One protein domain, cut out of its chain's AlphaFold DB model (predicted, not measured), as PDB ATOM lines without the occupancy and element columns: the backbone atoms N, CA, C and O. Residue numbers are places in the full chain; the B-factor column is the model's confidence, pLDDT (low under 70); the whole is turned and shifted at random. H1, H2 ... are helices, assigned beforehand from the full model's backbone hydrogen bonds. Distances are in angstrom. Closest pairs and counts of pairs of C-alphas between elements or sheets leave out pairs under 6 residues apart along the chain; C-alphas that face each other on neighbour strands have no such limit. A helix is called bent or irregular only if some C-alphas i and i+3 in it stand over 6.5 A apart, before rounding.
ATOM      1  N   LYS A   2     154.403 129.375 175.026       81.69
ATOM      2  CA  LYS A   2     155.549 128.494 175.376       81.69
ATOM      3  C   LYS A   2     156.568 129.091 176.365       81.69
ATOM      4  O   LYS A   2     156.860 128.463 177.368       81.69
ATOM      5  N   LYS A   3     157.032 130.333 176.156       87.31
ATOM      6  CA  LYS A   3     157.973 131.005 177.086       87.31
ATOM      7  C   LYS A   3     157.435 131.158 178.517       87.31
ATOM      8  O   LYS A   3     158.211 131.071 179.457       87.31
ATOM      9  N   ALA A   4     156.138 131.424 178.682       89.88
ATOM     10  CA  ALA A   4     155.518 131.556 180.000       89.88
ATOM     11  C   ALA A   4     155.338 130.183 180.659       89.88
ATOM     12  O   ALA A   4     155.662 130.030 181.828       89.88
ATOM     13  N   MET A   5     154.919 129.179 179.886       92.19
ATOM     14  CA  MET A   5     154.786 127.805 180.375       92.19
ATOM     15  C   MET A   5     156.119 127.235 180.851       92.19
ATOM     16  O   MET A   5     156.184 126.715 181.952       92.19
ATOM     17  N   THR A   6     157.198 127.412 180.077       91.50
ATOM     18  CA  THR A   6     158.544 126.972 180.476       91.50
ATOM     19  C   THR A   6     159.010 127.649 181.762       91.50
ATOM     20  O   THR A   6     159.653 127.016 182.585       91.50
ATOM     21  N   ARG A   7     158.687 128.934 181.959       93.69
ATOM     22  CA  ARG A   7     159.050 129.663 183.185       93.69
ATOM     23  C   ARG A   7     158.280 129.194 184.418       93.69
ATOM     24  O   ARG A   7     158.800 129.321 185.517       93.69
ATOM     25  N   LEU A   8     157.051 128.721 184.234       91.69
ATOM     26  CA  LEU A   8     156.164 128.271 185.310       91.69
ATOM     27  C   LEU A   8     156.194 126.749 185.507       91.69
ATOM     28  O   LEU A   8     155.423 126.247 186.316       91.69
ATOM     29  N   ASP A   9     157.022 126.034 184.739       90.25
ATOM     30  CA  ASP A   9     156.989 124.569 184.609       90.25
ATOM     31  C   ASP A   9     155.562 124.022 184.395       90.25
ATOM     32  O   ASP A   9     155.143 122.990 184.920       90.25
ATOM     33  N   ALA A  10     154.759 124.769 183.632       89.56
ATOM     34  CA  ALA A  10     153.380 124.402 183.366       89.56
ATOM     35  C   ALA A  10     153.340 123.248 182.358       89.56
ATOM     36  O   ALA A  10     153.797 123.388 181.220       89.56
ATOM     37  N   ARG A  11     152.727 122.133 182.766       88.69
ATOM     38  CA  ARG A  11     152.531 120.936 181.931       88.69
ATOM     39  C   ARG A  11     151.710 121.214 180.673       88.69
ATOM     40  O   ARG A  11     151.983 120.659 179.614       88.69
ATOM     41  N   GLU A  12     150.721 122.093 180.782       89.38
ATOM     42  CA  GLU A  12     149.812 122.445 179.698       89.38
ATOM     43  C   GLU A  12     149.165 123.816 179.930       89.38
ATOM     44  O   GLU A  12     149.314 124.421 180.993       89.38
ATOM     45  N   HIS A  13     148.457 124.321 178.917       91.31
ATOM     46  CA  HIS A  13     147.603 125.493 179.052       91.31
ATOM     47  C   HIS A  13     146.358 125.345 178.175       91.31
ATOM     48  O   HIS A  13     146.427 124.804 177.072       91.31
ATOM     49  N   VAL A  14     145.246 125.909 178.637       93.00
ATOM     50  CA  VAL A  14     144.014 126.086 177.863       93.00
ATOM     51  C   VAL A  14     143.585 127.548 177.965       93.00
ATOM     52  O   VAL A  14     143.886 128.224 178.949       93.00
ATOM     53  N   THR A  15     142.929 128.067 176.931       93.00
ATOM     54  CA  THR A  15     142.344 129.414 176.932       93.00
ATOM     55  C   THR A  15     140.862 129.309 176.631       93.00
ATOM     56  O   THR A  15     140.491 128.660 175.657       93.00
ATOM     57  N   PHE A  16     140.039 129.982 177.428       93.88
ATOM     58  CA  PHE A  16     138.597 130.062 177.221       93.88
ATOM     59  C   PHE A  16     138.215 131.416 176.625       93.88
ATOM     60  O   PHE A  16     138.966 132.389 176.746       93.88
ATOM     61  N   GLY A  17     137.042 131.474 175.992       92.19
ATOM     62  CA  GLY A  17     136.431 132.746 175.626       92.19
ATOM     63  C   GLY A  17     136.226 133.636 176.855       92.19
ATOM     64  O   GLY A  17     136.197 133.162 177.990       92.19
ATOM     65  N   GLY A  18     136.136 134.942 176.632       88.75
ATOM     66  CA  GLY A  18     135.835 135.915 177.681       88.75
ATOM     67  C   GLY A  18     134.377 136.356 177.640       88.75
ATOM     68  O   GLY A  18     133.642 136.014 176.714       88.75
ATOM     69  N   CYS A  19     133.987 137.176 178.610       88.75
ATOM     70  CA  CYS A  19     132.736 137.916 178.532       88.75
ATOM     71  C   CYS A  19     132.993 139.313 177.958       88.75
ATOM     72  O   CYS A  19     133.893 140.023 178.419       88.75
ATOM     73  N   LEU A  20     132.226 139.697 176.941       84.81
ATOM     74  CA  LEU A  20     132.269 141.018 176.330       84.81
ATOM     75  C   LEU A  20     130.984 141.775 176.678       84.81
ATOM     76  O   LEU A  20     129.998 141.721 175.944       84.81
ATOM     77  N   GLU A  21     131.033 142.488 177.802       78.94
ATOM     78  CA  GLU A  21     129.943 143.302 178.359       78.94
ATOM     79  C   GLU A  21     130.281 144.803 178.341       78.94
ATOM     80  O   GLU A  21     131.444 145.199 178.173       78.94
ATOM     81  N   GLU A  22     129.261 145.651 178.530       60.38
ATOM     82  CA  GLU A  22     129.436 147.093 178.743       60.38
ATOM     83  C   GLU A  22     130.386 147.341 179.924       60.38
ATOM     84  O   GLU A  22     130.084 147.037 181.072       60.38
ATOM     85  N   GLY A  23     131.581 147.860 179.627       65.62
ATOM     86  CA  GLY A  23     132.677 147.993 180.595       65.62
ATOM     87  C   GLY A  23     133.993 147.364 180.131       65.62
ATOM     88  O   GLY A  23     135.048 147.670 180.693       65.62
ATOM     89  N   ALA A  24     133.970 146.555 179.065       68.38
ATOM     90  CA  ALA A  24     135.180 146.101 178.389       68.38
ATOM     91  C   ALA A  24     135.999 147.306 177.884       68.38
ATOM     92  O   ALA A  24     135.577 148.066 177.009       68.38
ATOM     93  N   LYS A  25     137.183 147.515 178.471       65.81
ATOM     94  CA  LYS A  25     138.027 148.683 178.192       65.81
ATOM     95  C   LYS A  25     138.687 148.542 176.821       65.81
ATOM     96  O   LYS A  25     139.574 147.714 176.637       65.81
ATOM     97  N   GLY A  26     138.284 149.378 175.870       74.31
ATOM     98  CA  GLY A  26     138.953 149.494 174.577       74.31
ATOM     99  C   GLY A  26     138.026 149.984 173.474       74.31
ATOM    100  O   GLY A  26     136.856 149.616 173.415       74.31
ATOM    101  N   TRP A  27     138.564 150.794 172.565       76.75
ATOM    102  CA  TRP A  27     137.808 151.344 171.437       76.75
ATOM    103  C   TRP A  27     137.174 150.246 170.559       76.75
ATOM    104  O   TRP A  27     136.009 150.348 170.182       76.75
ATOM    105  N   VAL A  28     137.903 149.148 170.326       79.75
ATOM    106  CA  VAL A  28     137.415 147.982 169.564       79.75
ATOM    107  C   VAL A  28     136.285 147.252 170.298       79.75
ATOM    108  O   VAL A  28     135.270 146.935 169.684       79.75
ATOM    109  N   ALA A  29     136.416 147.037 171.611       80.19
ATOM    110  CA  ALA A  29     135.371 146.409 172.424       80.19
ATOM    111  C   ALA A  29     134.064 147.216 172.368       80.19
ATOM    112  O   ALA A  29     132.997 146.657 172.123       80.19
ATOM    113  N   GLY A  30     134.163 148.545 172.473       78.50
ATOM    114  CA  GLY A  30     133.020 149.444 172.311       78.50
ATOM    115  C   GLY A  30     132.345 149.345 170.936       78.50
ATOM    116  O   GLY A  30     131.121 149.395 170.852       78.50
ATOM    117  N   MET A  31     133.108 149.167 169.852       84.44
ATOM    118  CA  MET A  31     132.553 149.016 168.498       84.44
ATOM    119  C   MET A  31     131.811 147.681 168.308       84.44
ATOM    120  O   MET A  31     130.757 147.644 167.668       84.44
ATOM    121  N   ILE A  32     132.329 146.595 168.887       80.06
ATOM    122  CA  ILE A  32     131.697 145.267 168.840       80.06
ATOM    123  C   ILE A  32     130.379 145.273 169.627       80.06
ATOM    124  O   ILE A  32     129.362 144.800 169.114       80.06
ATOM    125  N   LEU A  33     130.370 145.884 170.817       81.81
ATOM    126  CA  LEU A  33     129.161 146.063 171.627       81.81
ATOM    127  C   LEU A  33     128.093 146.876 170.883       81.81
ATOM    128  O   LEU A  33     126.951 146.436 170.775       81.81
ATOM    129  N   ARG A  34     128.474 148.009 170.272       80.75
ATOM    130  CA  ARG A  34     127.566 148.848 169.459       80.75
ATOM    131  C   ARG A  34     126.976 148.121 168.251       80.75
ATOM    132  O   ARG A  34     125.922 148.513 167.766       80.75
ATOM    133  N   SER A  35     127.650 147.079 167.771       83.56
ATOM    134  CA  SER A  35     127.186 146.243 166.660       83.56
ATOM    135  C   SER A  35     126.271 145.094 167.114       83.56
ATOM    136  O   SER A  35     125.954 144.229 166.301       83.56
ATOM    137  N   GLY A  36     125.894 145.034 168.400       81.69
ATOM    138  CA  GLY A  36     125.058 143.971 168.972       81.69
ATOM    139  C   GLY A  36     125.756 142.613 169.085       81.69
ATOM    140  O   GLY A  36     125.095 141.598 169.263       81.69
ATOM    141  N   LYS A  37     127.089 142.580 168.967       84.12
ATOM    142  CA  LYS A  37     127.910 141.355 169.009       84.12
ATOM    143  C   LYS A  37     128.586 141.146 170.370       84.12
ATOM    144  O   LYS A  37     129.586 140.440 170.458       84.12
ATOM    145  N   GLY A  38     128.086 141.815 171.407       86.06
ATOM    146  CA  GLY A  38     128.455 141.531 172.790       86.06
ATOM    147  C   GLY A  38     127.926 140.174 173.241       86.06
ATOM    148  O   GLY A  38     127.052 139.599 172.593       86.06
ATOM    149  N   GLY A  39     128.445 139.676 174.357       87.69
ATOM    150  CA  GLY A  39     127.983 138.420 174.934       87.69
ATOM    151  C   GLY A  39     129.057 137.674 175.707       87.69
ATOM    152  O   GLY A  39     130.227 138.066 175.741       87.69
ATOM    153  N   ASP A  40     128.630 136.579 176.322       90.12
ATOM    154  CA  ASP A  40     129.519 135.633 176.975       90.12
ATOM    155  C   ASP A  40     129.961 134.563 175.976       90.12
ATOM    156  O   ASP A  40     129.140 133.829 175.428       90.12
ATOM    157  N   PHE A  41     131.266 134.492 175.725       90.81
ATOM    158  CA  PHE A  41     131.868 133.519 174.816       90.81
ATOM    159  C   PHE A  41     132.519 132.358 175.571       90.81
ATOM    160  O   PHE A  41     133.221 131.543 174.967       90.81
ATOM    161  N   ARG A  42     132.345 132.288 176.896       93.81
ATOM    162  CA  ARG A  42     132.773 131.134 177.686       93.81
ATOM    163  C   ARG A  42     131.905 129.932 177.342       93.81
ATOM    164  O   ARG A  42     130.691 129.954 177.516       93.81
ATOM    165  N   ASP A  43     132.557 128.859 176.919       95.38
ATOM    166  CA  ASP A  43     131.941 127.540 176.866       95.38
ATOM    167  C   ASP A  43     132.078 126.890 178.247       95.38
ATOM    168  O   ASP A  43     133.141 126.384 178.615       95.38
ATOM    169  N   PHE A  44     131.014 126.971 179.046       95.12
ATOM    170  CA  PHE A  44     131.009 126.424 180.402       95.12
ATOM    171  C   PHE A  44     131.154 124.904 180.417       95.12
ATOM    172  O   PHE A  44     131.865 124.393 181.277       95.12
ATOM    173  N   THR A  45     130.596 124.202 179.431       96.94
ATOM    174  CA  THR A  45     130.773 122.753 179.291       96.94
ATOM    175  C   THR A  45     132.252 122.421 179.108       96.94
ATOM    176  O   THR A  45     132.800 121.596 179.839       96.94
ATOM    177  N   ALA A  46     132.943 123.128 178.206       95.75
ATOM    178  CA  ALA A  46     134.376 122.933 177.989       95.75
ATOM    179  C   ALA A  46     135.216 123.280 179.237       95.75
ATOM    180  O   ALA A  46     136.216 122.613 179.524       95.75
ATOM    181  N   ILE A  47     134.819 124.306 180.001       95.81
ATOM    182  CA  ILE A  47     135.460 124.665 181.276       95.81
ATOM    183  C   ILE A  47     135.290 123.538 182.304       95.81
ATOM    184  O   ILE A  47     136.266 123.140 182.945       95.81
ATOM    185  N   GLU A  48     134.077 123.010 182.458       97.50
ATOM    186  CA  GLU A  48     133.765 121.942 183.410       97.50
ATOM    187  C   GLU A  48     134.485 120.635 183.070       97.50
ATOM    188  O   GLU A  48     135.031 119.973 183.959       97.50
ATOM    189  N   GLU A  49     134.530 120.263 181.792       97.38
ATOM    190  CA  GLU A  49     135.256 119.084 181.320       97.38
ATOM    191  C   GLU A  49     136.757 119.201 181.588       97.38
ATOM    192  O   GLU A  49     137.377 118.266 182.112       97.38
ATOM    193  N   TRP A  50     137.342 120.366 181.295       96.12
ATOM    194  CA  TRP A  50     138.747 120.624 181.585       96.12
ATOM    195  C   TRP A  50     139.031 120.554 183.092       96.12
ATOM    196  O   TRP A  50     139.955 119.852 183.507       96.12
ATOM    197  N   ALA A  51     138.203 121.198 183.921       95.94
ATOM    198  CA  ALA A  51     138.348 121.171 185.375       95.94
ATOM    199  C   ALA A  51     138.247 119.742 185.938       95.94
ATOM    200  O   ALA A  51     139.053 119.341 186.781       95.94
ATOM    201  N   ARG A  52     137.304 118.939 185.428       97.19
ATOM    202  CA  ARG A  52     137.139 117.531 185.813       97.19
ATOM    203  C   ARG A  52     138.368 116.698 185.466       97.19
ATOM    204  O   ARG A  52     138.788 115.868 186.273       97.19
ATOM    205  N   ARG A  53     138.961 116.917 184.289       95.50
ATOM    206  CA  ARG A  53     140.190 116.225 183.882       95.50
ATOM    207  C   ARG A  53     141.355 116.571 184.805       95.50
ATOM    208  O   ARG A  53     142.011 115.650 185.287       95.50
ATOM    209  N   VAL A  54     141.567 117.855 185.100       94.19
ATOM    210  CA  VAL A  54     142.618 118.309 186.028       94.19
ATOM    211  C   VAL A  54     142.426 117.684 187.411       94.19
ATOM    212  O   VAL A  54     143.369 117.129 187.969       94.19
ATOM    213  N   ALA A  55     141.201 117.694 187.947       95.31
ATOM    214  CA  ALA A  55     140.902 117.054 189.227       95.31
ATOM    215  C   ALA A  55     141.235 115.553 189.216       95.31
ATOM    216  O   ALA A  55     141.847 115.050 190.155       95.31
ATOM    217  N   ALA A  56     140.887 114.840 188.140       95.44
ATOM    218  CA  ALA A  56     141.194 113.421 187.997       95.44
ATOM    219  C   ALA A  56     142.704 113.138 187.867       95.44
ATOM    220  O   ALA A  56     143.181 112.095 188.303       95.44
ATOM    221  N   GLU A  57     143.475 114.036 187.254       92.56
ATOM    222  CA  GLU A  57     144.938 113.931 187.199       92.56
ATOM    223  C   GLU A  57     145.577 114.147 188.573       92.56
ATOM    224  O   GLU A  57     146.491 113.408 188.935       92.56
ATOM    225  N   LEU A  58     145.068 115.101 189.357       92.06
ATOM    226  CA  LEU A  58     145.543 115.358 190.716       92.06
ATOM    227  C   LEU A  58     145.237 114.195 191.668       92.06
ATOM    228  O   LEU A  58     146.080 113.850 192.489       92.06
ATOM    229  N   THR A  59     144.071 113.554 191.546       92.69
ATOM    230  CA  THR A  59     143.704 112.412 192.403       92.69
ATOM    231  C   THR A  59     144.412 111.113 192.027       92.69
ATOM    232  O   THR A  59     144.657 110.290 192.901       92.69
ATOM    233  N   ARG A  60     144.773 110.917 190.751       84.56
ATOM    234  CA  ARG A  60     145.578 109.766 190.298       84.56
ATOM    235  C   ARG A  60     147.073 109.894 190.607       84.56
ATOM    236  O   ARG A  60     147.792 108.913 190.467       84.56
ATOM    237  N   GLY A  61     147.542 111.093 190.946       67.75
ATOM    238  CA  GLY A  61     148.951 111.389 191.220       67.75
ATOM    239  C   GLY A  61     149.382 111.229 192.683       67.75
ATOM    240  O   GLY A  61     150.469 111.704 193.010       67.75
ATOM    241  N   HIS A  62     148.548 110.621 193.536       50.00
ATOM    242  CA  HIS A  62     148.834 110.310 194.942       50.00
ATOM    243  C   HIS A  62     149.256 108.851 195.133       50.00
ATOM    244  O   HIS A  62     148.578 107.966 194.563       50.00
TER     245      HIS A  62
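This is residues 2 to 62 of the 62 residues of the protein "Putative Flavodoxin" of Streptomyces viridochromogenes Tue57 (UniProt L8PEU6). The model is an open, drawn-out shape in which the long helix H3 makes much of one side, H2 sits at one far end, and H1 lies off on its own beyond a long loop. The chain runs from H1 through the stretch of residues 8 to 26 to H2, then folds back through residues 35 to 43 into H3, whose residues 51 to 60 stick out free together with residues 61 and 62. No helix packs on another, and where the chain folds back residues 19 to 20 and 39 to 40 run side by side as a short antiparallel pairing. The 61 printed residues hold three named helices, in the order H1, H2, H3, and no named strand; the class is all helix, with 31 residues in these helices. The whole is extended, with a radius of gyration of the C-alphas of 16.6 A, and flat, spanning 50 by 28 by 14 A.

H3, residues 44 to 60, touches no helix. It is apart from H2, residues 27 to 34, with no C-alpha of the one within 8 A of the other. H3 is also apart from H1, residues 2 to 7, and H1 and H2 are apart too. Residues 19 to 20 pair with residues 39 to 40, antiparallel, although these stretches are too short to be named strands. In H1, H2 and H3 every backbone O i to N i+4 pair is within hydrogen-bond range.

H3 is the longest helix, 17 residues from Phe 44 to Arg 60 and 24.2 A from first to last C-alpha. Its C-alpha 44 is at (131.009, 126.424, 180.402) and its C-alpha 60 at (145.578, 109.766, 190.298). H2 has 8 residues, Trp 27 to Arg 34, and measures 10.7 A, with C-alpha 27 at (137.808, 151.344, 171.437). H1 has 6 residues, Lys 2 to Arg 7, and measures 8.6 A, beginning with C-alpha 2 at (155.549, 128.494, 175.376). None of the three helices is bent or irregular.

The two C-alphas farthest apart are those of Arg 34 and His 62, at 50.9 A, while those of Lys 2 and His 62 are 27.5 A apart. Without residues 51 to 62, which stand free, the body of 49 residues spans 41 by 26 by 13 A. The printed part has no cut and ends at residue 62, the chain's last residue. The link from H1 to H2 is long, with 19 residues, and the link from H2 to H3 is short but not tight, with 9. The mean pLDDT of the printed part is 86.7, and it is under 70 at residues 22 to 25 and 61 to 62.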